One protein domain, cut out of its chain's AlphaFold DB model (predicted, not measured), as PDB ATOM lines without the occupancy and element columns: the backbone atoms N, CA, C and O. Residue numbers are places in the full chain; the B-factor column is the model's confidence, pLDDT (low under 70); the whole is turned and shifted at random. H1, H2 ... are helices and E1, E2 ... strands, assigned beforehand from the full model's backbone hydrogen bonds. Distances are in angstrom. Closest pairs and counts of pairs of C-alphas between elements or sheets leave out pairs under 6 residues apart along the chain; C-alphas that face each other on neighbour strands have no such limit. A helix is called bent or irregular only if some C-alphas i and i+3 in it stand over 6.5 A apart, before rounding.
ATOM      1  N   CYS A 752     -19.856 -29.545 -28.965       85.88
ATOM      2  CA  CYS A 752     -21.256 -29.112 -28.825       85.88
ATOM      3  C   CYS A 752     -22.082 -29.164 -30.124       85.88
ATOM      4  O   CYS A 752     -21.561 -29.253 -31.230       85.88
ATOM      5  N   VAL A 753     -23.405 -29.145 -29.967       88.56
ATOM      6  CA  VAL A 753     -24.404 -28.862 -31.007       88.56
ATOM      7  C   VAL A 753     -25.228 -27.681 -30.532       88.56
ATOM      8  O   VAL A 753     -25.665 -27.678 -29.380       88.56
ATOM      9  N   TYR A 754     -25.488 -26.723 -31.417       89.50
ATOM     10  CA  TYR A 754     -26.368 -25.593 -31.141       89.50
ATOM     11  C   TYR A 754     -27.268 -25.292 -32.346       89.50
ATOM     12  O   TYR A 754     -26.788 -25.067 -33.458       89.50
ATOM     13  N   ALA A 755     -28.581 -25.292 -32.112       89.44
ATOM     14  CA  ALA A 755     -29.623 -25.181 -33.128       89.44
ATOM     15  C   ALA A 755     -30.739 -24.205 -32.713       89.44
ATOM     16  O   ALA A 755     -31.054 -24.056 -31.527       89.44
ATOM     17  N   ARG A 756     -31.350 -23.546 -33.705       89.94
ATOM     18  CA  ARG A 756     -32.377 -22.504 -33.537       89.94
ATOM     19  C   ARG A 756     -33.568 -22.703 -34.478       89.94
ATOM     20  O   ARG A 756     -33.451 -23.238 -35.583       89.94
ATOM     21  N   SER A 757     -34.725 -22.222 -34.036       87.44
ATOM     22  CA  SER A 757     -35.881 -21.947 -34.893       87.44
ATOM     23  C   SER A 757     -36.505 -20.615 -34.483       87.44
ATOM     24  O   SER A 757     -36.372 -20.183 -33.335       87.44
ATOM     25  N   ASP A 758     -37.244 -19.981 -35.388       84.31
ATOM     26  CA  ASP A 758     -38.094 -18.846 -35.032       84.31
ATOM     27  C   ASP A 758     -39.162 -19.298 -34.028       84.31
ATOM     28  O   ASP A 758     -39.716 -20.398 -34.145       84.31
ATOM     29  N   TRP A 759     -39.467 -18.445 -33.052       80.75
ATOM     30  CA  TRP A 759     -40.433 -18.731 -31.986       80.75
ATOM     31  C   TRP A 759     -41.848 -19.039 -32.504       80.75
ATOM     32  O   TRP A 759     -42.573 -19.831 -31.906       80.75
ATOM     33  N   MET A 760     -42.238 -18.449 -33.639       82.06
ATOM     34  CA  MET A 760     -43.559 -18.639 -34.248       82.06
ATOM     35  C   MET A 760     -43.770 -20.026 -34.878       82.06
ATOM     36  O   MET A 760     -44.917 -20.455 -34.998       82.06
ATOM     37  N   LEU A 761     -42.704 -20.747 -35.254       81.94
ATOM     38  CA  LEU A 761     -42.788 -21.992 -36.046       81.94
ATOM     39  C   LEU A 761     -43.480 -23.163 -35.338       81.94
ATOM     40  O   LEU A 761     -43.830 -24.148 -35.983       81.94
ATOM     41  N   ALA A 762     -43.659 -23.087 -34.022       81.69
ATOM     42  CA  ALA A 762     -44.417 -24.073 -33.261       81.69
ATOM     43  C   ALA A 762     -45.929 -23.788 -33.252       81.69
ATOM     44  O   ALA A 762     -46.720 -24.722 -33.164       81.69
ATOM     45  N   PHE A 763     -46.352 -22.524 -33.364       83.00
ATOM     46  CA  PHE A 763     -47.740 -22.127 -33.099       83.00
ATOM     47  C   PHE A 763     -48.725 -22.544 -34.194       83.00
ATOM     48  O   PHE A 763     -49.830 -22.969 -33.876       83.00
ATOM     49  N   GLU A 764     -48.357 -22.458 -35.473       82.81
ATOM     50  CA  GLU A 764     -49.211 -22.969 -36.556       82.81
ATOM     51  C   GLU A 764     -49.398 -24.501 -36.462       82.81
ATOM     52  O   GLU A 764     -50.549 -24.949 -36.447       82.81
ATOM     53  N   PRO A 765     -48.334 -25.310 -36.271       82.62
ATOM     54  CA  PRO A 765     -48.475 -26.724 -35.937       82.62
ATOM     55  C   PRO A 765     -49.312 -26.993 -34.682       82.62
ATOM     56  O   PRO A 765     -50.194 -27.843 -34.744       82.62
ATOM     57  N   CYS A 766     -49.115 -26.265 -33.574       82.81
ATOM     58  CA  CYS A 766     -49.949 -26.417 -32.373       82.81
ATOM     59  C   CYS A 766     -51.437 -26.224 -32.681       82.81
ATOM     60  O   CYS A 766     -52.240 -27.085 -32.327       82.81
ATOM     61  N   ARG A 767     -51.806 -25.169 -33.417       82.94
ATOM     62  CA  ARG A 767     -53.195 -24.938 -33.848       82.94
ATOM     63  C   ARG A 767     -53.743 -26.078 -34.697       82.94
ATOM     64  O   ARG A 767     -54.903 -26.438 -34.529       82.94
ATOM     65  N   ALA A 768     -52.924 -26.667 -35.568       82.81
ATOM     66  CA  ALA A 768     -53.316 -27.828 -36.362       82.81
ATOM     67  C   ALA A 768     -53.543 -29.088 -35.498       82.81
ATOM     68  O   ALA A 768     -54.531 -29.787 -35.718       82.81
ATOM     69  N   LEU A 769     -52.696 -29.346 -34.488       82.25
ATOM     70  CA  LEU A 769     -52.901 -30.435 -33.514       82.25
ATOM     71  C   LEU A 769     -54.207 -30.238 -32.725       82.25
ATOM     72  O   LEU A 769     -55.018 -31.157 -32.616       82.25
ATOM     73  N   ILE A 770     -54.431 -29.022 -32.214       81.31
ATOM     74  CA  ILE A 770     -55.626 -28.665 -31.439       81.31
ATOM     75  C   ILE A 770     -56.880 -28.847 -32.297       81.31
ATOM     76  O   ILE A 770     -57.809 -29.530 -31.875       81.31
ATOM     77  N   ALA A 771     -56.886 -28.292 -33.515       81.69
ATOM     78  CA  ALA A 771     -58.015 -28.380 -34.439       81.69
ATOM     79  C   ALA A 771     -58.348 -29.829 -34.832       81.69
ATOM     80  O   ALA A 771     -59.525 -30.180 -34.922       81.69
ATOM     81  N   ALA A 772     -57.332 -30.679 -35.030       78.88
ATOM     82  CA  ALA A 772     -57.524 -32.099 -35.313       78.88
ATOM     83  C   ALA A 772     -58.227 -32.818 -34.148       78.88
ATOM     84  O   ALA A 772     -59.235 -33.491 -34.361       78.88
ATOM     85  N   VAL A 773     -57.755 -32.614 -32.912       76.62
ATOM     86  CA  VAL A 773     -58.341 -33.242 -31.714       76.62
ATOM     87  C   VAL A 773     -59.735 -32.690 -31.387       76.62
ATOM     88  O   VAL A 773     -60.602 -33.450 -30.951       76.62
ATOM     89  N   THR A 774     -60.018 -31.403 -31.630       76.31
ATOM     90  CA  THR A 774     -61.387 -30.877 -31.462       76.31
ATOM     91  C   THR A 774     -62.343 -31.429 -32.518       76.31
ATOM     92  O   THR A 774     -63.459 -31.807 -32.172       76.31
ATOM     93  N   ALA A 775     -61.910 -31.553 -33.778       75.25
ATOM     94  CA  ALA A 775     -62.731 -32.134 -34.841       75.25
ATOM     95  C   ALA A 775     -63.050 -33.620 -34.588       75.25
ATOM     96  O   ALA A 775     -64.181 -34.050 -34.804       75.25
ATOM     97  N   GLU A 776     -62.088 -34.395 -34.074       68.25
ATOM     98  CA  GLU A 776     -62.294 -35.801 -33.696       68.25
ATOM     99  C   GLU A 776     -63.309 -35.952 -32.546       68.25
ATOM    100  O   GLU A 776     -64.101 -36.894 -32.534       68.25
ATOM    101  N   ARG A 777     -63.355 -34.984 -31.619       64.44
ATOM    102  CA  ARG A 777     -64.307 -34.951 -30.495       64.44
ATOM    103  C   ARG A 777     -65.731 -34.534 -30.891       64.44
ATOM    104  O   ARG A 777     -66.678 -34.917 -30.206       64.44
ATOM    105  N   GLU A 778     -65.888 -33.745 -31.950       62.19
ATOM    106  CA  GLU A 778     -67.196 -33.292 -32.458       62.19
ATOM    107  C   GLU A 778     -67.776 -34.213 -33.548       62.19
ATOM    108  O   GLU A 778     -68.976 -34.165 -33.832       62.19
ATOM    109  N   LEU A 787     -58.652 -41.355 -41.082       46.34
ATOM    110  CA  LEU A 787     -57.710 -40.242 -41.088       46.34
ATOM    111  C   LEU A 787     -56.882 -40.304 -39.804       46.34
ATOM    112  O   LEU A 787     -57.413 -40.136 -38.712       46.34
ATOM    113  N   VAL A 788     -55.578 -40.549 -39.943       50.91
ATOM    114  CA  VAL A 788     -54.634 -40.492 -38.823       50.91
ATOM    115  C   VAL A 788     -54.479 -39.028 -38.412       50.91
ATOM    116  O   VAL A 788     -53.757 -38.269 -39.063       50.91
ATOM    117  N   THR A 789     -55.184 -38.625 -37.359       53.81
ATOM    118  CA  THR A 789     -55.049 -37.302 -36.751       53.81
ATOM    119  C   THR A 789     -53.627 -37.146 -36.192       53.81
ATOM    120  O   THR A 789     -53.138 -38.024 -35.476       53.81
ATOM    121  N   PRO A 790     -52.898 -36.065 -36.533       58.94
ATOM    122  CA  PRO A 790     -51.584 -35.829 -35.954       58.94
ATOM    123  C   PRO A 790     -51.761 -35.461 -34.478       58.94
ATOM    124  O   PRO A 790     -52.251 -34.386 -34.150       58.94
ATOM    125  N   THR A 791     -51.358 -36.359 -33.581       70.19
ATOM    126  CA  THR A 791     -51.395 -36.146 -32.122       70.19
ATOM    127  C   THR A 791     -50.150 -35.433 -31.586       70.19
ATOM    128  O   THR A 791     -50.144 -34.965 -30.444       70.19
ATOM    129  N   LYS A 792     -49.101 -35.326 -32.415       83.50
ATOM    130  CA  LYS A 792     -47.823 -34.688 -32.088       83.50
ATOM    131  C   LYS A 792     -47.164 -33.964 -33.258       83.50
ATOM    132  O   LYS A 792     -47.337 -34.338 -34.418       83.50
ATOM    133  N   TYR A 793     -46.339 -32.973 -32.929       85.94
ATOM    134  CA  TYR A 793     -45.471 -32.241 -33.850       85.94
ATOM    135  C   TYR A 793     -43.998 -32.370 -33.434       85.94
ATOM    136  O   TYR A 793     -43.664 -32.234 -32.262       85.94
ATOM    137  N   LEU A 794     -43.112 -32.600 -34.406       87.69
ATOM    138  CA  LEU A 794     -41.657 -32.597 -34.219       87.69
ATOM    139  C   LEU A 794     -41.103 -31.205 -34.526       87.69
ATOM    140  O   LEU A 794     -41.217 -30.743 -35.665       87.69
ATOM    141  N   VAL A 795     -40.468 -30.567 -33.540       88.25
ATOM    142  CA  VAL A 795     -39.875 -29.231 -33.694       88.25
ATOM    143  C   VAL A 795     -38.772 -29.272 -34.754       88.25
ATOM    144  O   VAL A 795     -37.814 -30.041 -34.655       88.25
ATOM    145  N   ALA A 796     -38.928 -28.445 -35.788       87.88
ATOM    146  CA  ALA A 796     -37.970 -28.315 -36.875       87.88
ATOM    147  C   ALA A 796     -36.952 -27.203 -36.581       87.88
ATOM    148  O   ALA A 796     -37.315 -26.053 -36.340       87.88
ATOM    149  N   TRP A 797     -35.673 -27.555 -36.648       89.31
ATOM    150  CA  TRP A 797     -34.544 -26.645 -36.503       89.31
ATOM    151  C   TRP A 797     -34.123 -26.161 -37.892       89.31
ATOM    152  O   TRP A 797     -33.702 -26.961 -38.737       89.31
ATOM    153  N   ASN A 798     -34.297 -24.862 -38.136       82.75
ATOM    154  CA  ASN A 798     -34.025 -24.224 -39.429       82.75
ATOM    155  C   ASN A 798     -32.577 -23.732 -39.524       82.75
ATOM    156  O   ASN A 798     -31.981 -23.803 -40.595       82.75
ATOM    157  N   ASP A 799     -32.019 -23.273 -38.404       82.88
ATOM    158  CA  ASP A 799     -30.636 -22.823 -38.276       82.88
ATOM    159  C   ASP A 799     -29.868 -23.751 -37.322       82.88
ATOM    160  O   ASP A 799     -30.401 -24.214 -36.309       82.88
ATOM    161  N   ILE A 800     -28.613 -24.047 -37.662       82.81
ATOM    162  CA  ILE A 800     -27.703 -24.849 -36.843       82.81
ATOM    163  C   ILE A 800     -26.303 -24.256 -36.959       82.81
ATOM    164  O   ILE A 800     -25.534 -24.614 -37.859       82.81
ATOM    165  N   VAL A 801     -26.009 -23.371 -36.010       78.69
ATOM    166  CA  VAL A 801     -24.790 -22.559 -35.938       78.69
ATOM    167  C   VAL A 801     -23.545 -23.426 -35.734       78.69
ATOM    168  O   VAL A 801     -22.502 -23.145 -36.316       78.69
ATOM    169  N   GLU A 802     -23.647 -24.504 -34.949       77.94
ATOM    170  CA  GLU A 802     -22.507 -25.367 -34.619       77.94
ATOM    171  C   GLU A 802     -22.916 -26.844 -34.496       77.94
ATOM    172  O   GLU A 802     -23.958 -27.162 -33.915       77.94
ATOM    173  N   ILE A 803     -22.081 -27.751 -35.023       79.38
ATOM    174  CA  ILE A 803     -22.131 -29.194 -34.741       79.38
ATOM    175  C   ILE A 803     -20.724 -29.779 -34.603       79.38
ATOM    176  O   ILE A 803     -19.921 -29.762 -35.534       79.38
ATOM    177  N   ALA A 804     -20.506 -30.459 -33.485       81.75
ATOM    178  CA  ALA A 804     -19.464 -31.447 -33.282       81.75
ATOM    179  C   ALA A 804     -19.761 -32.741 -34.069       81.75
ATOM    180  O   ALA A 804     -20.253 -33.727 -33.516       81.75
ATOM    181  N   GLU A 805     -19.451 -32.755 -35.369       78.50
ATOM    182  CA  GLU A 805     -19.723 -33.896 -36.269       78.50
ATOM    183  C   GLU A 805     -19.156 -35.251 -35.781       78.50
ATOM    184  O   GLU A 805     -19.823 -36.270 -35.969       78.50
ATOM    185  N   PRO A 806     -18.004 -35.324 -35.072       81.75
ATOM    186  CA  PRO A 806     -17.519 -36.574 -34.472       81.75
ATOM    187  C   PRO A 806     -18.384 -37.137 -33.329       81.75
ATOM    188  O   PRO A 806     -18.051 -38.191 -32.783       81.75
ATOM    189  N   PHE A 807     -19.436 -36.421 -32.919       83.38
ATOM    190  CA  PHE A 807     -20.335 -36.771 -31.817       83.38
ATOM    191  C   PHE A 807     -21.815 -36.764 -32.219       83.38
ATOM    192  O   PHE A 807     -22.594 -37.466 -31.574       83.38
ATOM    193  N   PHE A 808     -22.210 -36.036 -33.271       88.25
ATOM    194  CA  PHE A 808     -23.609 -35.910 -33.687       88.25
ATOM    195  C   PHE A 808     -23.790 -35.861 -35.207       88.25
ATOM    196  O   PHE A 808     -23.068 -35.156 -35.909       88.25
ATOM    197  N   GLN A 809     -24.831 -36.532 -35.701       88.31
ATOM    198  CA  GLN A 809     -25.256 -36.508 -37.099       88.31
ATOM    199  C   GLN A 809     -26.636 -35.841 -37.239       88.31
ATOM    200  O   GLN A 809     -27.579 -36.186 -36.521       88.31
ATOM    201  N   ARG A 810     -26.767 -34.896 -38.183       87.94
ATOM    202  CA  ARG A 810     -28.049 -34.249 -38.535       87.94
ATOM    203  C   ARG A 810     -28.996 -35.274 -39.168       87.94
ATOM    204  O   ARG A 810     -28.627 -35.898 -40.161       87.94
ATOM    205  N   ILE A 811     -30.227 -35.390 -38.668       83.88
ATOM    206  CA  ILE A 811     -31.321 -36.075 -39.373       83.88
ATOM    207  C   ILE A 811     -32.255 -35.008 -39.957       83.88
ATOM    208  O   ILE A 811     -33.067 -34.390 -39.257       83.88
ATOM    209  N   ALA A 812     -32.113 -34.796 -41.265       75.00
ATOM    210  CA  ALA A 812     -32.966 -33.913 -42.047       75.00
ATOM    211  C   ALA A 812     -34.400 -34.455 -42.155       75.00
ATOM    212  O   ALA A 812     -34.637 -35.666 -42.173       75.00
ATOM    213  N   ALA A 813     -35.373 -33.553 -42.265       61.41
ATOM    214  CA  ALA A 813     -36.756 -33.916 -42.516       61.41
ATOM    215  C   ALA A 813     -36.950 -34.382 -43.972       61.41
ATOM    216  O   ALA A 813     -36.978 -33.566 -44.890       61.41
ATOM    217  N   ASN A 814     -37.159 -35.688 -44.181       52.38
ATOM    218  CA  ASN A 814     -37.559 -36.255 -45.478       52.38
ATOM    219  C   ASN A 814     -39.019 -35.892 -45.828       52.38
ATOM    220  O   ASN A 814     -39.906 -36.745 -45.849       52.38
ATOM    221  N   VAL A 815     -39.281 -34.609 -46.092       48.00
ATOM    222  CA  VAL A 815     -40.562 -34.116 -46.616       48.00
ATOM    223  C   VAL A 815     -40.510 -34.155 -48.140       48.00
ATOM    224  O   VAL A 815     -39.869 -33.318 -48.777       48.00
ATOM    225  N   ALA A 816     -41.189 -35.133 -48.738       40.19
ATOM    226  CA  ALA A 816     -41.285 -35.249 -50.189       40.19
ATOM    227  C   ALA A 816     -41.983 -34.011 -50.787       40.19
ATOM    228  O   ALA A 816     -43.174 -33.802 -50.567       40.19
ATOM    229  N   GLY A 817     -41.236 -33.201 -51.543       41.81
ATOM    230  CA  GLY A 817     -41.736 -31.998 -52.223       41.81
ATOM    231  C   GLY A 817     -41.224 -30.661 -51.674       41.81
ATOM    232  O   GLY A 817     -41.466 -29.636 -52.306       41.81
ATOM    233  N   ALA A 818     -40.494 -30.643 -50.553       39.88
ATOM    234  CA  ALA A 818     -39.798 -29.437 -50.101       39.88
ATOM    235  C   ALA A 818     -38.524 -29.169 -50.932       39.88
ATOM    236  O   ALA A 818     -37.883 -30.097 -51.430       39.88
ATOM    237  N   GLY A 819     -38.159 -27.890 -51.078       41.69
ATOM    238  CA  GLY A 819     -36.907 -27.463 -51.715       41.69
ATOM    239  C   GLY A 819     -35.660 -27.721 -50.847       41.69
ATOM    240  O   GLY A 819     -35.762 -28.338 -49.788       41.69
ATOM    241  N   PRO A 820     -34.473 -27.221 -51.245       44.16
ATOM    242  CA  PRO A 820     -33.195 -27.509 -50.573       44.16
ATOM    243  C   PRO A 820     -33.037 -26.945 -49.144       44.16
ATOM    244  O   PRO A 820     -31.975 -27.092 -48.546       44.16
ATOM    245  N   SER A 821     -34.070 -26.331 -48.562       48.59
ATOM    246  CA  SER A 821     -34.125 -25.912 -47.156       48.59
ATOM    247  C   SER A 821     -34.387 -27.114 -46.231       48.59
ATOM    248  O   SER A 821     -35.486 -27.285 -45.698       48.59
ATOM    249  N   SER A 822     -33.382 -27.977 -46.067       61.06
ATOM    250  CA  SER A 822     -33.459 -29.210 -45.274       61.06
ATOM    251  C   SER A 822     -33.427 -28.945 -43.760       61.06
ATOM    252  O   SER A 822     -32.386 -29.104 -43.113       61.06
ATOM    253  N   SER A 823     -34.563 -28.556 -43.177       74.62
ATOM    254  CA  SER A 823     -34.682 -28.411 -41.721       74.62
ATOM    255  C   SER A 823     -34.439 -29.746 -41.005       74.62
ATOM    256  O   SER A 823     -34.806 -30.828 -41.476       74.62
ATOM    257  N   THR A 824     -33.757 -29.683 -39.864       81.81
ATOM    258  CA  THR A 824     -33.357 -30.860 -39.078       81.81
ATOM    259  C   THR A 824     -34.385 -31.105 -37.982       81.81
ATOM    260  O   THR A 824     -34.815 -30.163 -37.327       81.81
ATOM    261  N   ARG A 825     -34.798 -32.360 -37.772       85.12
ATOM    262  CA  ARG A 825     -35.795 -32.719 -36.737       85.12
ATOM    263  C   ARG A 825     -35.232 -33.585 -35.614       85.12
ATOM    264  O   ARG A 825     -35.815 -33.620 -34.536       85.12
ATOM    265  N   ALA A 826     -34.113 -34.264 -35.855       88.81
ATOM    266  CA  ALA A 826     -33.433 -35.069 -34.850       88.81
ATOM    267  C   ALA A 826     -31.910 -34.966 -34.981       88.81
ATOM    268  O   ALA A 826     -31.378 -34.716 -36.068       88.81
ATOM    269  N   PHE A 827     -31.221 -35.219 -33.875       91.25
ATOM    270  CA  PHE A 827     -29.769 -35.365 -33.825       91.25
ATOM    271  C   PHE A 827     -29.448 -36.784 -33.362       91.25
ATOM    272  O   PHE A 827     -29.796 -37.162 -32.245       91.25
ATOM    273  N   ALA A 828     -28.814 -37.581 -34.223       91.69
ATOM    274  CA  ALA A 828     -28.324 -38.901 -33.843       91.69
ATOM    275  C   ALA A 828     -26.971 -38.764 -33.145       91.69
ATOM    276  O   ALA A 828     -26.059 -38.124 -33.668       91.69
ATOM    277  N   VAL A 829     -26.836 -39.381 -31.978       91.88
ATOM    278  CA  VAL A 829     -25.589 -39.444 -31.216       91.88
ATOM    279  C   VAL A 829     -24.652 -40.471 -31.859       91.88
ATOM    280  O   VAL A 829     -25.055 -41.587 -32.173       91.88
ATOM    281  N   VAL A 830     -23.386 -40.111 -32.062       90.69
ATOM    282  CA  VAL A 830     -22.373 -40.946 -32.741       90.69
ATOM    283  C   VAL A 830     -21.522 -41.744 -31.742       90.69
ATOM    284  O   VAL A 830     -20.958 -42.777 -32.100       90.69
ATOM    285  N   LYS A 831     -21.441 -41.304 -30.479       89.06
ATOM    286  CA  LYS A 831     -20.629 -41.928 -29.420       89.06
ATOM    287  C   LYS A 831     -21.378 -42.024 -28.092       89.06
ATOM    288  O   LYS A 831     -22.058 -41.082 -27.694       89.06
ATOM    289  N   ASP A 832     -21.152 -43.104 -27.354       89.88
ATOM    290  CA  ASP A 832     -21.553 -43.209 -25.949       89.88
ATOM    291  C   ASP A 832     -20.928 -42.084 -25.107       89.88
ATOM    292  O   ASP A 832     -19.750 -41.759 -25.252       89.88
ATOM    293  N   GLY A 833     -21.706 -41.488 -24.203       90.62
ATOM    294  CA  GLY A 833     -21.210 -40.413 -23.349       90.62
ATOM    295  C   GLY A 833     -22.219 -39.887 -22.334       90.62
ATOM    296  O   GLY A 833     -23.377 -40.298 -22.279       90.62
ATOM    297  N   SER A 834     -21.752 -38.946 -21.515       91.25
ATOM    298  CA  SER A 834     -22.604 -38.098 -20.681       91.25
ATOM    299  C   SER A 834     -22.669 -36.706 -21.302       91.25
ATOM    300  O   SER A 834     -21.631 -36.134 -21.643       91.25
ATOM    301  N   TYR A 835     -23.878 -36.179 -21.443       93.06
ATOM    302  CA  TYR A 835     -24.213 -34.987 -22.214       93.06
ATOM    303  C   TYR A 835     -25.096 -34.051 -21.383       93.06
ATOM    304  O   TYR A 835     -25.968 -34.522 -20.653       93.06
ATOM    305  N   GLN A 836     -24.919 -32.736 -21.511       93.50
ATOM    306  CA  GLN A 836     -25.925 -31.769 -21.063       93.50
ATOM    307  C   GLN A 836     -26.837 -31.446 -22.245       93.50
ATOM    308  O   GLN A 836     -26.331 -31.081 -23.304       93.50
ATOM    309  N   VAL A 837     -28.153 -31.556 -22.071       93.25
ATOM    310  CA  VAL A 837     -29.149 -31.122 -23.058       93.25
ATOM    311  C   VAL A 837     -29.924 -29.944 -22.482       93.25
ATOM    312  O   VAL A 837     -30.507 -30.056 -21.404       93.25
ATOM    313  N   ASN A 838     -29.917 -28.827 -23.210       93.56
ATOM    314  CA  ASN A 838     -30.714 -27.633 -22.948       93.56
ATOM    315  C   ASN A 838     -31.672 -27.396 -24.119       93.56
ATOM    316  O   ASN A 838     -31.245 -27.355 -25.271       93.56
ATOM    317  N   VAL A 839     -32.956 -27.217 -23.827       93.62
ATOM    318  CA  VAL A 839     -34.017 -26.953 -24.807       93.62
ATOM    319  C   VAL A 839     -34.905 -25.834 -24.280       93.62
ATOM    320  O   VAL A 839     -35.236 -25.833 -23.097       93.62
ATOM    321  N   ASN A 840     -35.321 -24.917 -25.147       92.62
ATOM    322  CA  ASN A 840     -36.351 -23.917 -24.875       92.62
ATOM    323  C   ASN A 840     -37.244 -23.792 -26.122       92.62
ATOM    324  O   ASN A 840     -36.725 -23.633 -27.232       92.62
ATOM    325  N   VAL A 841     -38.563 -23.918 -25.955       91.81
ATOM    326  CA  VAL A 841     -39.545 -23.818 -27.049       91.81
ATOM    327  C   VAL A 841     -40.763 -23.016 -26.595       91.81
ATOM    328  O   VAL A 841     -41.381 -23.352 -25.586       91.81
ATOM    329  N   SER A 842     -41.148 -22.017 -27.387       90.62
ATOM    330  CA  SER A 842     -42.430 -21.307 -27.313       90.62
ATOM    331  C   SER A 842     -43.525 -22.102 -28.022       90.62
ATOM    332  O   SER A 842     -43.325 -22.512 -29.164       90.62
ATOM    333  N   HIS A 843     -44.688 -22.301 -27.402       89.56
ATOM    334  CA  HIS A 843     -45.815 -23.027 -28.001       89.56
ATOM    335  C   HIS A 843     -47.166 -22.693 -27.338       89.56
ATOM    336  O   HIS A 843     -47.267 -21.838 -26.457       89.56
ATOM    337  N   GLU A 844     -48.243 -23.338 -27.791       86.94
ATOM    338  CA  GLU A 844     -49.599 -23.121 -27.272       86.94
ATOM    339  C   GLU A 844     -49.821 -23.864 -25.934       86.94
ATOM    340  O   GLU A 844     -49.255 -24.938 -25.697       86.94
ATOM    341  N   SER A 845     -50.623 -23.286 -25.033       83.56
ATOM    342  CA  SER A 845     -50.796 -23.729 -23.635       83.56
ATOM    343  C   SER A 845     -51.515 -25.072 -23.480       83.56
ATOM    344  O   SER A 845     -51.413 -25.712 -22.438       83.56
ATOM    345  N   THR A 846     -52.185 -25.550 -24.525       82.56
ATOM    346  CA  THR A 846     -52.831 -26.872 -24.602       82.56
ATOM    347  C   THR A 846     -51.889 -27.990 -25.065       82.56
ATOM    348  O   THR A 846     -52.255 -29.163 -25.016       82.56
ATOM    349  N   VAL A 847     -50.672 -27.655 -25.504       85.19
ATOM    350  CA  VAL A 847     -49.690 -28.595 -26.070       85.19
ATOM    351  C   VAL A 847     -48.475 -28.646 -25.140       85.19
ATOM    352  O   VAL A 847     -48.009 -27.597 -24.700       85.19
ATOM    353  N   GLN A 848     -48.004 -29.829 -24.748       88.31
ATOM    354  CA  GLN A 848     -46.869 -30.045 -23.840       88.31
ATOM    355  C   GLN A 848     -45.581 -30.301 -24.637       88.31
ATOM    356  O   GLN A 848     -45.592 -31.077 -25.592       88.31
ATOM    357  N   LEU A 849     -44.462 -29.712 -24.206       91.75
ATOM    358  CA  LEU A 849     -43.128 -30.098 -24.667       91.75
ATOM    359  C   LEU A 849     -42.714 -31.453 -24.088       91.75
ATOM    360  O   LEU A 849     -42.907 -31.696 -22.898       91.75
ATOM    361  N   ARG A 850     -42.069 -32.295 -24.898       91.25
ATOM    362  CA  ARG A 850     -41.301 -33.460 -24.438       91.25
ATOM    363  C   ARG A 850     -39.966 -33.533 -25.170       91.25
ATOM    364  O   ARG A 850     -39.912 -33.470 -26.398       91.25
ATOM    365  N   LEU A 851     -38.881 -33.698 -24.418       92.31
ATOM    366  CA  LEU A 851     -37.601 -34.126 -24.978       92.31
ATOM    367  C   LEU A 851     -37.645 -35.652 -25.097       92.31
ATOM    368  O   LEU A 851     -37.817 -36.353 -24.103       92.31
ATOM    369  N   VAL A 852     -37.515 -36.167 -26.314       92.44
ATOM    370  CA  VAL A 852     -37.698 -37.586 -26.619       92.44
ATOM    371  C   VAL A 852     -36.377 -38.157 -27.119       92.44
ATOM    372  O   VAL A 852     -35.848 -37.715 -28.140       92.44
ATOM    373  N   VAL A 853     -35.837 -39.137 -26.395       92.56
ATOM    374  CA  VAL A 853     -34.635 -39.884 -26.780       92.56
ATOM    375  C   VAL A 853     -35.058 -41.267 -27.255       92.56
ATOM    376  O   VAL A 853     -35.524 -42.078 -26.459       92.56
ATOM    377  N   THR A 854     -34.902 -41.545 -28.547       90.56
ATOM    378  CA  THR A 854     -35.236 -42.847 -29.142       90.56
ATOM    379  C   THR A 854     -33.963 -43.659 -29.348       90.56
ATOM    380  O   THR A 854     -33.188 -43.361 -30.258       90.56
ATOM    381  N   SER A 855     -33.731 -44.692 -28.532       87.00
ATOM    382  CA  SER A 855     -32.605 -45.608 -28.754       87.00
ATOM    383  C   SER A 855     -32.856 -46.517 -29.955       87.00
ATOM    384  O   SER A 855     -33.860 -47.233 -29.997       87.00
ATOM    385  N   ALA A 856     -31.920 -46.551 -30.907       72.25
ATOM    386  CA  ALA A 856     -31.977 -47.487 -32.024       72.25
ATOM    387  C   ALA A 856     -31.900 -48.943 -31.526       72.25
ATOM    388  O   ALA A 856     -30.896 -49.380 -30.960       72.25
ATOM    389  N   SER A 857     -32.956 -49.722 -31.763       57.69
ATOM    390  CA  SER A 857     -32.966 -51.158 -31.472       57.69
ATOM    391  C   SER A 857     -31.922 -51.874 -32.338       57.69
ATOM    392  O   SER A 857     -32.019 -51.844 -33.567       57.69
ATOM    393  N   VAL A 858     -30.945 -52.542 -31.717       47.03
ATOM    394  CA  VAL A 858     -29.892 -53.292 -32.428       47.03
ATOM    395  C   VAL A 858     -30.516 -54.484 -33.162       47.03
ATOM    396  O   VAL A 858     -30.794 -55.529 -32.574       47.03
ATOM    397  N   GLY A 859     -30.779 -54.307 -34.458       45.41
ATOM    398  CA  GLY A 859     -31.523 -55.262 -35.276       45.41
ATOM    399  C   GLY A 859     -30.726 -56.521 -35.612       45.41
ATOM    400  O   GLY A 859     -29.885 -56.504 -36.505       45.41
ATOM    401  N   ALA A 868     -38.756 -49.646 -30.061       59.94
ATOM    402  CA  ALA A 868     -37.557 -48.876 -29.752       59.94
ATOM    403  C   ALA A 868     -37.667 -48.321 -28.323       59.94
ATOM    404  O   ALA A 868     -38.748 -47.916 -27.891       59.94
ATOM    405  N   ALA A 869     -36.560 -48.325 -27.577       70.06
ATOM    406  CA  ALA A 869     -36.562 -47.858 -26.196       70.06
ATOM    407  C   ALA A 869     -36.619 -46.323 -26.175       70.06
ATOM    408  O   ALA A 869     -35.595 -45.642 -26.124       70.06
ATOM    409  N   THR A 870     -37.836 -45.793 -26.265       82.00
ATOM    410  CA  THR A 870     -38.122 -44.363 -26.214       82.00
ATOM    411  C   THR A 870     -38.146 -43.895 -24.765       82.00
ATOM    412  O   THR A 870     -38.964 -44.345 -23.962       82.00
ATOM    413  N   ARG A 871     -37.254 -42.966 -24.428       86.38
ATOM    414  CA  ARG A 871     -37.253 -42.246 -23.158       86.38
ATOM    415  C   ARG A 871     -37.790 -40.840 -23.384       86.38
ATOM    416  O   ARG A 871     -37.093 -39.985 -23.927       86.38
ATOM    417  N   GLU A 872     -39.006 -40.608 -22.918       88.75
ATOM    418  CA  GLU A 872     -39.589 -39.272 -22.833       88.75
ATOM    419  C   GLU A 872     -39.107 -38.560 -21.559       88.75
ATOM    420  O   GLU A 872     -38.829 -39.191 -20.533       88.75
ATOM    421  N   ILE A 873     -38.935 -37.244 -21.655       89.38
ATOM    422  CA  ILE A 873     -38.447 -36.364 -20.595       89.38
ATOM    423  C   ILE A 873     -39.323 -35.108 -20.608       89.38
ATOM    424  O   ILE A 873     -39.289 -34.326 -21.562       89.38
ATOM    425  N   ASP A 874     -40.103 -34.935 -19.543       87.75
ATOM    426  CA  ASP A 874     -40.906 -33.739 -19.279       87.75
ATOM    427  C   ASP A 874     -40.032 -32.480 -19.074       87.75
ATOM    428  O   ASP A 874     -38.849 -32.597 -18.719       87.75
ATOM    429  N   PRO A 875     -40.589 -31.269 -19.280       87.50
ATOM    430  CA  PRO A 875     -39.897 -30.011 -19.014       87.50
ATOM    431  C   PRO A 875     -39.432 -29.881 -17.559       87.50
ATOM    432  O   PRO A 875     -40.064 -30.379 -16.628       87.50
ATOM    433  N   THR A 876     -38.310 -29.186 -17.379       84.81
ATOM    434  CA  THR A 876     -37.785 -28.782 -16.071       84.81
ATOM    435  C   THR A 876     -38.556 -27.574 -15.523       84.81
ATOM    436  O   THR A 876     -38.828 -27.549 -14.328       84.81
ATOM    437  N   THR A 877     -38.933 -26.613 -16.379       84.19
ATOM    438  CA  THR A 877     -39.763 -25.437 -16.036       84.19
ATOM    439  C   THR A 877     -40.759 -25.124 -17.159       84.19
ATOM    440  O   THR A 877     -40.518 -25.466 -18.328       84.19
ATOM    441  N   VAL A 878     -41.896 -24.513 -16.804       84.81
ATOM    442  CA  VAL A 878     -42.963 -24.106 -17.735       84.81
ATOM    443  C   VAL A 878     -43.481 -22.713 -17.360       84.81
ATOM    444  O   VAL A 878     -43.860 -22.463 -16.223       84.81
ATOM    445  N   GLU A 879     -43.521 -21.822 -18.347       83.69
ATOM    446  CA  GLU A 879     -43.731 -20.377 -18.201       83.69
ATOM    447  C   GLU A 879     -44.977 -19.935 -18.996       83.69
ATOM    448  O   GLU A 879     -45.044 -20.138 -20.210       83.69
ATOM    449  N   LEU A 880     -45.975 -19.327 -18.349       82.19
ATOM    450  CA  LEU A 880     -47.272 -18.938 -18.931       82.19
ATOM    451  C   LEU A 880     -47.356 -17.422 -19.179       82.19
ATOM    452  O   LEU A 880     -47.181 -16.643 -18.250       82.19
ATOM    453  N   TYR A 881     -47.689 -16.990 -20.404       73.50
ATOM    454  CA  TYR A 881     -47.600 -15.567 -20.798       73.50
ATOM    455  C   TYR A 881     -48.944 -14.848 -21.023       73.50
ATOM    456  O   TYR A 881     -49.087 -13.675 -20.688       73.50
ATOM    457  N   ASP A 882     -49.943 -15.511 -21.614       75.12
ATOM    458  CA  ASP A 882     -51.275 -14.921 -21.884       75.12
ATOM    459  C   ASP A 882     -52.429 -15.933 -21.695       75.12
ATOM    460  O   ASP A 882     -53.537 -15.750 -22.204       75.12
ATOM    461  N   GLY A 883     -52.155 -17.050 -21.006       69.56
ATOM    462  CA  GLY A 883     -53.053 -18.204 -20.865       69.56
ATOM    463  C   GLY A 883     -53.232 -19.044 -22.140       69.56
ATOM    464  O   GLY A 883     -53.740 -20.162 -22.066       69.56
ATOM    465  N   LYS A 884     -52.792 -18.551 -23.306       76.69
ATOM    466  CA  LYS A 884     -52.830 -19.247 -24.605       76.69
ATOM    467  C   LYS A 884     -51.441 -19.683 -25.059       76.69
ATOM    468  O   LYS A 884     -51.316 -20.669 -25.771       76.69
ATOM    469  N   ARG A 885     -50.393 -18.976 -24.647       83.69
ATOM    470  CA  ARG A 885     -48.990 -19.262 -24.948       83.69
ATOM    471  C   ARG A 885     -48.251 -19.680 -23.692       83.69
ATOM    472  O   ARG A 885     -48.458 -19.098 -22.621       83.69
ATOM    473  N   ARG A 886     -47.333 -20.624 -23.869       87.31
ATOM    474  CA  ARG A 886     -46.319 -20.966 -22.881       87.31
ATOM    475  C   ARG A 886     -44.952 -21.160 -23.510       87.31
ATOM    476  O   ARG A 886     -44.837 -21.409 -24.710       87.31
ATOM    477  N   VAL A 887     -43.935 -21.090 -22.674       89.19
ATOM    478  CA  VAL A 887     -42.586 -21.557 -22.975       89.19
ATOM    479  C   VAL A 887     -42.327 -22.762 -22.089       89.19
ATOM    480  O   VAL A 887     -42.687 -22.763 -20.915       89.19
ATOM    481  N   SER A 888     -41.734 -23.807 -22.655       91.00
ATOM    482  CA  SER A 888     -41.264 -24.951 -21.876       91.00
ATOM    483  C   SER A 888     -39.760 -25.094 -22.048       91.00
ATOM    484  O   SER A 888     -39.237 -25.009 -23.166       91.00
ATOM    485  N   ARG A 889     -39.068 -25.362 -20.940       90.94
ATOM    486  CA  ARG A 889     -37.619 -25.544 -20.895       90.94
ATOM    487  C   ARG A 889     -37.276 -26.950 -20.426       90.94
ATOM    488  O   ARG A 889     -37.862 -27.454 -19.475       90.94
ATOM    489  N   VAL A 890     -36.280 -27.577 -21.045       92.88
ATOM    490  CA  VAL A 890     -35.640 -28.796 -20.529       92.88
ATOM    491  C   VAL A 890     -34.172 -28.475 -20.298       92.88
ATOM    492  O   VAL A 890     -33.464 -28.172 -21.250       92.88
ATOM    493  N   ASP A 891     -33.705 -28.581 -19.058       91.44
ATOM    494  CA  ASP A 891     -32.272 -28.619 -18.742       91.44
ATOM    495  C   ASP A 891     -31.982 -29.907 -17.968       91.44
ATOM    496  O   ASP A 891     -32.459 -30.100 -16.843       91.44
ATOM    497  N   ARG A 892     -31.276 -30.844 -18.611       90.62
ATOM    498  CA  ARG A 892     -30.985 -32.172 -18.059       90.62
ATOM    499  C   ARG A 892     -29.626 -32.695 -18.506       90.62
ATOM    500  O   ARG A 892     -29.287 -32.705 -19.688       90.62
ATOM    501  N   LYS A 893     -28.907 -33.284 -17.549       92.31
ATOM    502  CA  LYS A 893     -27.783 -34.181 -17.819       92.31
ATOM    503  C   LYS A 893     -28.302 -35.571 -18.183       92.31
ATOM    504  O   LYS A 893     -28.988 -36.201 -17.377       92.31
ATOM    505  N   LEU A 894     -27.950 -36.061 -19.366       92.25
ATOM    506  CA  LEU A 894     -28.350 -37.365 -19.892       92.25
ATOM    507  C   LEU A 894     -27.118 -38.213 -20.216       92.25
ATOM    508  O   LEU A 894     -26.099 -37.704 -20.673       92.25
ATOM    509  N   ASN A 895     -27.223 -39.522 -20.012       91.81
ATOM    510  CA  ASN A 895     -26.274 -40.474 -20.578       91.81
ATOM    511  C   ASN A 895     -26.905 -41.006 -21.865       91.81
ATOM    512  O   ASN A 895     -27.990 -41.583 -21.798       91.81
ATOM    513  N   LEU A 896     -26.250 -40.762 -22.998       91.56
ATOM    514  CA  LEU A 896     -26.723 -41.132 -24.334       91.56
ATOM    515  C   LEU A 896     -25.727 -42.115 -24.957       91.56
ATOM    516  O   LEU A 896     -24.523 -42.047 -24.688       91.56
ATOM    517  N   ARG A 897     -26.235 -43.034 -25.769       90.69
ATOM    518  CA  ARG A 897     -25.477 -44.060 -26.492       90.69
ATOM    519  C   ARG A 897     -25.314 -43.680 -27.956       90.69
ATOM    520  O   ARG A 897     -26.100 -42.906 -28.499       90.69
ATOM    521  N   ALA A 898     -24.329 -44.271 -28.621       89.56
ATOM    522  CA  ALA A 898     -24.279 -44.246 -30.075       89.56
ATOM    523  C   ALA A 898     -25.597 -44.794 -30.665       89.56
ATOM    524  O   ALA A 898     -26.124 -45.807 -30.206       89.56
ATOM    525  N   LEU A 899     -26.098 -44.122 -31.703       88.88
ATOM    526  CA  LEU A 899     -27.388 -44.339 -32.368       88.88
ATOM    527  C   LEU A 899     -28.647 -43.954 -31.558       88.88
ATOM    528  O   LEU A 899     -29.753 -44.143 -32.069       88.88
ATOM    529  N   ASP A 900     -28.528 -43.356 -30.364       92.00
ATOM    530  CA  ASP A 900     -29.663 -42.659 -29.739       92.00
ATOM    531  C   ASP A 900     -30.034 -41.420 -30.573       92.00
ATOM    532  O   ASP A 900     -29.172 -40.608 -30.917       92.00
ATOM    533  N   GLN A 901     -31.319 -41.246 -30.886       92.62
ATOM    534  CA  GLN A 901     -31.832 -40.065 -31.585       92.62
ATOM    535  C   GLN A 901     -32.490 -39.108 -30.596       92.62
ATOM    536  O   GLN A 901     -33.452 -39.472 -29.921       92.62
ATOM    537  N   VAL A 902     -31.987 -37.875 -30.531       93.25
ATOM    538  CA  VAL A 902     -32.559 -36.795 -29.722       93.25
ATOM    539  C   VAL A 902     -33.539 -35.996 -30.580       93.25
ATOM    540  O   VAL A 902     -33.150 -35.385 -31.577       93.25
ATOM    541  N   THR A 903     -34.805 -36.005 -30.173       93.25
ATOM    542  CA  THR A 903     -35.943 -35.316 -30.801       93.25
ATOM    543  C   THR A 903     -36.657 -34.424 -29.793       93.25
ATOM    544  O   THR A 903     -36.634 -34.688 -28.593       93.25
ATOM    545  N   VAL A 904     -37.313 -33.370 -30.277       93.06
ATOM    546  CA  VAL A 904     -38.120 -32.466 -29.449       93.06
ATOM    547  C   VAL A 904     -39.543 -32.473 -29.997       93.06
ATOM    548  O   VAL A 904     -39.763 -32.105 -31.152       93.06
ATOM    549  N   GLU A 905     -40.490 -32.934 -29.184       92.25
ATOM    550  CA  GLU A 905     -41.888 -33.129 -29.572       92.25
ATOM    551  C   GLU A 905     -42.817 -32.169 -28.817       92.25
ATOM    552  O   GLU A 905     -42.584 -31.831 -27.655       92.25
ATOM    553  N   LEU A 906     -43.871 -31.725 -29.499       90.38
ATOM    554  CA  LEU A 906     -44.992 -30.972 -28.949       90.38
ATOM    555  C   LEU A 906     -46.251 -31.840 -29.087       90.38
ATOM    556  O   LEU A 906     -46.724 -32.073 -30.202       90.38
ATOM    557  N   ASN A 907     -46.772 -32.323 -27.959       88.44
ATOM    558  CA  ASN A 907     -47.859 -33.308 -27.887       88.44
ATOM    559  C   ASN A 907     -49.088 -32.680 -27.219       88.44
ATOM    560  O   ASN A 907     -48.940 -31.913 -26.270       88.44
ATOM    561  N   MET A 908     -50.305 -32.987 -27.669       83.19
ATOM    562  CA  MET A 908     -51.519 -32.490 -27.000       83.19
ATOM    563  C   MET A 908     -51.567 -32.945 -25.530       83.19
ATOM    564  O   MET A 908     -51.334 -34.119 -25.246       83.19
ATOM    565  N   MET A 909     -51.882 -32.038 -24.596       74.44
ATOM    566  CA  MET A 909     -52.160 -32.434 -23.213       74.44
ATOM    567  C   MET A 909     -53.469 -33.224 -23.156       74.44
ATOM    568  O   MET A 909     -54.514 -32.728 -23.576       74.44
ATOM    569  N   ASP A 910     -53.417 -34.428 -22.591       67.31
ATOM    570  CA  ASP A 910     -54.610 -35.196 -22.240       67.31
ATOM    571  C   ASP A 910     -55.248 -34.584 -20.975       67.31
ATOM    572  O   ASP A 910     -54.635 -34.636 -19.907       67.31
ATOM    573  N   PRO A 911     -56.471 -34.019 -21.049       56.53
ATOM    574  CA  PRO A 911     -57.136 -33.394 -19.906       56.53
ATOM    575  C   PRO A 911     -57.645 -34.403 -18.859       56.53
ATOM    576  O   PRO A 911     -58.239 -33.987 -17.863       56.53
ATOM    577  N   SER A 912     -57.475 -35.712 -19.082       49.59
ATOM    578  CA  SER A 912     -57.781 -36.770 -18.113       49.59
ATOM    579  C   SER A 912     -56.568 -37.222 -17.292       49.59
ATOM    580  O   SER A 912     -56.743 -37.830 -16.233       49.59
ATOM    581  N   LEU A 913     -55.347 -36.890 -17.726       54.69
ATOM    582  CA  LEU A 913     -54.144 -37.073 -16.918       54.69
ATOM    583  C   LEU A 913     -54.025 -35.922 -15.911       54.69
ATOM    584  O   LEU A 913     -54.279 -34.762 -16.231       54.69
ATOM    585  N   ALA A 914     -53.630 -36.243 -14.677       45.72
ATOM    586  CA  ALA A 914     -53.335 -35.222 -13.676       45.72
ATOM    587  C   ALA A 914     -52.210 -34.305 -14.184       45.72
ATOM    588  O   ALA A 914     -51.253 -34.798 -14.786       45.72
ATOM    589  N   LEU A 915     -52.320 -32.992 -13.932       53.69
ATOM    590  CA  LEU A 915     -51.281 -32.043 -14.338       53.69
ATOM    591  C   LEU A 915     -49.918 -32.503 -13.790       53.69
ATOM    592  O   LEU A 915     -49.850 -32.947 -12.636       53.69
ATOM    593  N   PRO A 916     -48.837 -32.412 -14.588       49.56
ATOM    594  CA  PRO A 916     -47.503 -32.722 -14.097       49.56
ATOM    595  C   PRO A 916     -47.181 -31.805 -12.913       49.56
ATOM    596  O   PRO A 916     -47.552 -30.635 -12.914       49.56
ATOM    597  N   SER A 917     -46.472 -32.319 -11.906       53.31
ATOM    598  CA  SER A 917     -46.103 -31.563 -10.699       53.31
ATOM    599  C   SER A 917     -44.938 -30.589 -10.946       53.31
ATOM    600  O   SER A 917     -43.975 -30.562 -10.179       53.31
ATOM    601  N   VAL A 918     -44.989 -29.874 -12.067       60.75
ATOM    602  CA  VAL A 918     -44.055 -28.820 -12.461       60.75
ATOM    603  C   VAL A 918     -44.660 -27.492 -12.020       60.75
ATOM    604  O   VAL A 918     -45.869 -27.291 -12.116       60.75
ATOM    605  N   GLU A 919     -43.819 -26.608 -11.501       60.09
ATOM    606  CA  GLU A 919     -44.207 -25.261 -11.096       60.09
ATOM    607  C   GLU A 919     -44.518 -24.448 -12.371       60.09
ATOM    608  O   GLU A 919     -43.653 -24.291 -13.235       60.09
ATOM    609  N   GLU A 920     -45.784 -24.050 -12.550       69.88
ATOM    610  CA  GLU A 920     -46.245 -23.249 -13.696       69.88
ATOM    611  C   GLU A 920     -46.250 -21.760 -13.320       69.88
ATOM    612  O   GLU A 920     -47.221 -21.245 -12.754       69.88
ATOM    613  N   ASP A 921     -45.163 -21.064 -13.646       72.19
ATOM    614  CA  ASP A 921     -45.017 -19.636 -13.366       72.19
ATOM    615  C   ASP A 921     -45.804 -18.774 -14.363       72.19
ATOM    616  O   ASP A 921     -45.858 -19.056 -15.562       72.19
ATOM    617  N   TRP A 922     -46.389 -17.672 -13.881       70.06
ATOM    618  CA  TRP A 922     -47.124 -16.703 -14.705       70.06
ATOM    619  C   TRP A 922     -46.289 -15.447 -14.965       70.06
ATOM    620  O   TRP A 922     -46.073 -14.619 -14.077       70.06
ATOM    621  N   LEU A 923     -45.846 -15.284 -16.210       64.62
ATOM    622  CA  LEU A 923     -44.888 -14.269 -16.625       64.62
ATOM    623  C   LEU A 923     -45.606 -13.029 -17.171       64.62
ATOM    624  O   LEU A 923     -46.517 -13.120 -17.991       64.62
ATOM    625  N   ARG A 924     -45.142 -11.839 -16.772       53.56
ATOM    626  CA  ARG A 924     -45.572 -10.541 -17.344       53.56
ATOM    627  C   ARG A 924     -44.589  -9.972 -18.376       53.56
ATOM    628  O   ARG A 924     -44.695  -8.813 -18.769       53.56
ATOM    629  N   THR A 925     -43.591 -10.754 -18.757       53.03
ATOM    630  CA  THR A 925     -42.410 -10.333 -19.520       53.03
ATOM    631  C   THR A 925     -42.558 -10.667 -21.011       53.03
ATOM    632  O   THR A 925     -43.478 -11.392 -21.390       53.03
ATOM    633  N   PRO A 926     -41.727 -10.110 -21.913       57.38
ATOM    634  CA  PRO A 926     -41.821 -10.439 -23.333       57.38
ATOM    635  C   PRO A 926     -41.376 -11.883 -23.603       57.38
ATOM    636  O   PRO A 926     -40.334 -12.326 -23.126       57.38
ATOM    637  N   MET A 927     -42.162 -12.602 -24.402       64.94
ATOM    638  CA  MET A 927     -41.911 -14.004 -24.749       64.94
ATOM    639  C   MET A 927     -40.627 -14.160 -25.604       64.94
ATOM    640  O   MET A 927     -40.353 -13.287 -26.435       64.94
ATOM    641  N   PRO A 928     -39.839 -15.247 -25.447       67.69
ATOM    642  CA  PRO A 928     -38.617 -15.518 -26.207       67.69
ATOM    643  C   PRO A 928     -38.739 -15.345 -27.718       67.69
ATOM    644  O   PRO A 928     -39.668 -15.823 -28.366       67.69
ATOM    645  N   THR A 929     -37.702 -14.728 -28.287       72.12
ATOM    646  CA  THR A 929     -37.588 -14.430 -29.720       72.12
ATOM    647  C   THR A 929     -37.207 -15.636 -30.579       72.12
ATOM    648  O   THR A 929     -37.320 -15.562 -31.797       72.12
ATOM    649  N   HIS A 930     -36.736 -16.741 -29.992       82.19
ATOM    650  CA  HIS A 930     -36.294 -17.936 -30.718       82.19
ATOM    651  C   HIS A 930     -36.465 -19.190 -29.863       82.19
ATOM    652  O   HIS A 930     -36.148 -19.165 -28.675       82.19
ATOM    653  N   ASN A 931     -36.836 -20.303 -30.496       89.19
ATOM    654  CA  ASN A 931     -36.669 -21.629 -29.907       89.19
ATOM    655  C   ASN A 931     -35.192 -22.037 -30.018       89.19
ATOM    656  O   ASN A 931     -34.516 -21.693 -30.996       89.19
ATOM    657  N   ARG A 932     -34.682 -22.785 -29.036       92.38
ATOM    658  CA  ARG A 932     -33.262 -23.157 -28.930       92.38
ATOM    659  C   ARG A 932     -33.084 -24.608 -28.489       92.38
ATOM    660  O   ARG A 932     -33.805 -25.086 -27.616       92.38
ATOM    661  N   LEU A 933     -32.068 -25.265 -29.040       92.62
ATOM    662  CA  LEU A 933     -31.566 -26.570 -28.610       92.62
ATOM    663  C   LEU A 933     -30.038 -26.516 -28.546       92.62
ATOM    664  O   LEU A 933     -29.385 -26.146 -29.518       92.62
ATOM    665  N   MET A 934     -29.472 -26.916 -27.411       92.38
ATOM    666  CA  MET A 934     -28.034 -27.037 -27.194       92.38
ATOM    667  C   MET A 934     -27.717 -28.396 -26.566       92.38
ATOM    668  O   MET A 934     -28.345 -28.791 -25.582       92.38
ATOM    669  N   ILE A 935     -26.723 -29.103 -27.106       92.06
ATOM    670  CA  ILE A 935     -26.216 -30.363 -26.548       92.06
ATOM    671  C   ILE A 935     -24.701 -30.251 -26.372       92.06
ATOM    672  O   ILE A 935     -23.999 -29.927 -27.323       92.06
ATOM    673  N   VAL A 936     -24.185 -30.534 -25.174       90.19
ATOM    674  CA  VAL A 936     -22.752 -30.415 -24.841       90.19
ATOM    675  C   VAL A 936     -22.208 -31.754 -24.348       90.19
ATOM    676  O   VAL A 936     -22.762 -32.339 -23.415       90.19
ATOM    677  N   VAL A 937     -21.112 -32.240 -24.938       89.75
ATOM    678  CA  VAL A 937     -20.384 -33.435 -24.474       89.75
ATOM    679  C   VAL A 937     -19.691 -33.118 -23.143       89.75
ATOM    680  O   VAL A 937     -18.771 -32.305 -23.098       89.75
ATOM    681  N   LEU A 938     -20.088 -33.786 -22.056       86.12
ATOM    682  CA  LEU A 938     -19.455 -33.630 -20.738       86.12
ATOM    683  C   LEU A 938     -18.358 -34.673 -20.483       86.12
ATOM    684  O   LEU A 938     -17.373 -34.375 -19.812       86.12
ATOM    685  N   ASN A 939     -18.543 -35.916 -20.946       82.50
ATOM    686  CA  ASN A 939     -17.561 -36.994 -20.782       82.50
ATOM    687  C   ASN A 939     -17.799 -38.139 -21.787       82.50
ATOM    688  O   ASN A 939     -18.869 -38.746 -21.790       82.50
ATOM    689  N   GLU A 940     -16.770 -38.468 -22.570       67.62
ATOM    690  CA  GLU A 940     -16.776 -39.472 -23.652       67.62
ATOM    691  C   GLU A 940     -16.676 -40.938 -23.169       67.62
ATOM    692  O   GLU A 940     -16.713 -41.855 -23.980       67.62
TER     693      GLU A 940
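What this domain is: This is residues 752 to 778, 787 to 859 and 868 to 940 of the 950 residues of an uncharacterized protein of Nothophytophthora sp. Chile5 (UniProt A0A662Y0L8). The model is a sandwich of two strongly twisted sheets face to face, with one helix, H1, packed by its residues 759 to 773 on both sheets near the end where E6 passes into E7. One sheet is mixed, in the order E3, E1, E13, E6, E10, E9, E12; the other, branched and antiparallel, holds E2, E4, E5, E7, E8 and E11. The printed part has 173 residues and is mostly strand, with E1, then H1, then E2 to E13 along the chain. It is compact, with a radius of gyration of the C-alphas of 16.3 A, and spans 47 by 37 by 30 A.

How they stand to each other: Start at E1, residues 752 to 758, antiparallel to E3, residues 799 to 803, with N 754 and O 802 3.0 A apart, and to E13, residues 930 to 939, with N 753 and O 935 2.8 A apart. Next come E6, residues 833 to 844, with N 838 and O 934 at 2.8 A, and E10, residues 885 to 896, with N 839 and O 890 at 2.8 A. E9, residues 877 to 880, forms a hairpin with E10, N 879 to O 887 being 2.9 A; E12, residues 920 to 922, is parallel to E9, N 880 to O 921 being 2.8 A. In the other sheet look at E11, residues 900 to 908: E2, residues 792 to 794, and E5, residues 824 to 829, lie on one side of it, and E7, residues 847 to 855, on the other side. N 793 and O 906 are 2.9 A apart, N 827 and O 902 3.0 A, N 850 and O 905 2.8 A. E4, residues 808 to 812, forms a hairpin with E5, N 809 to O 828 being 2.9 A; E8, residues 869 to 873, is antiparallel to E7, N 853 to O 871 being 2.9 A. H1, residues 759 to 778, is on both sheets, its height 10.2 A over the first and 7.9 A over the branched one, where it lies over E2 and E11. Its closest C-alphas to E6 are Phe 763 and His 843, 5.5 A; 13 of its 16 O i to N i+4 pairs are within hydrogen-bond range.

Where its parts are: Find C-alpha 752 at (-21.256, -29.112, -28.825), where E1 begins. H1 runs 30.5 A from C-alpha 759 at (-40.433, -18.731, -31.986); it is irregular, only just, C-alphas 759 and 762 being 6.8 A apart. E6 is 33.5 A long, E13 28.5 A and E10 31.2 A, bending by 67 degrees at residue 893.

The domain as a whole: The C-alphas farthest apart, Glu 778 and Glu 940, are 51.6 A apart. Residues 779 to 786 and 860 to 867 are not printed, with C-alpha gaps of 14.6 A and 10.4 A. The links E4 to E5 and E11 to E12 are long; pLDDT is under 70 in 40 residues, among them 813 to 822 and 910 to 920.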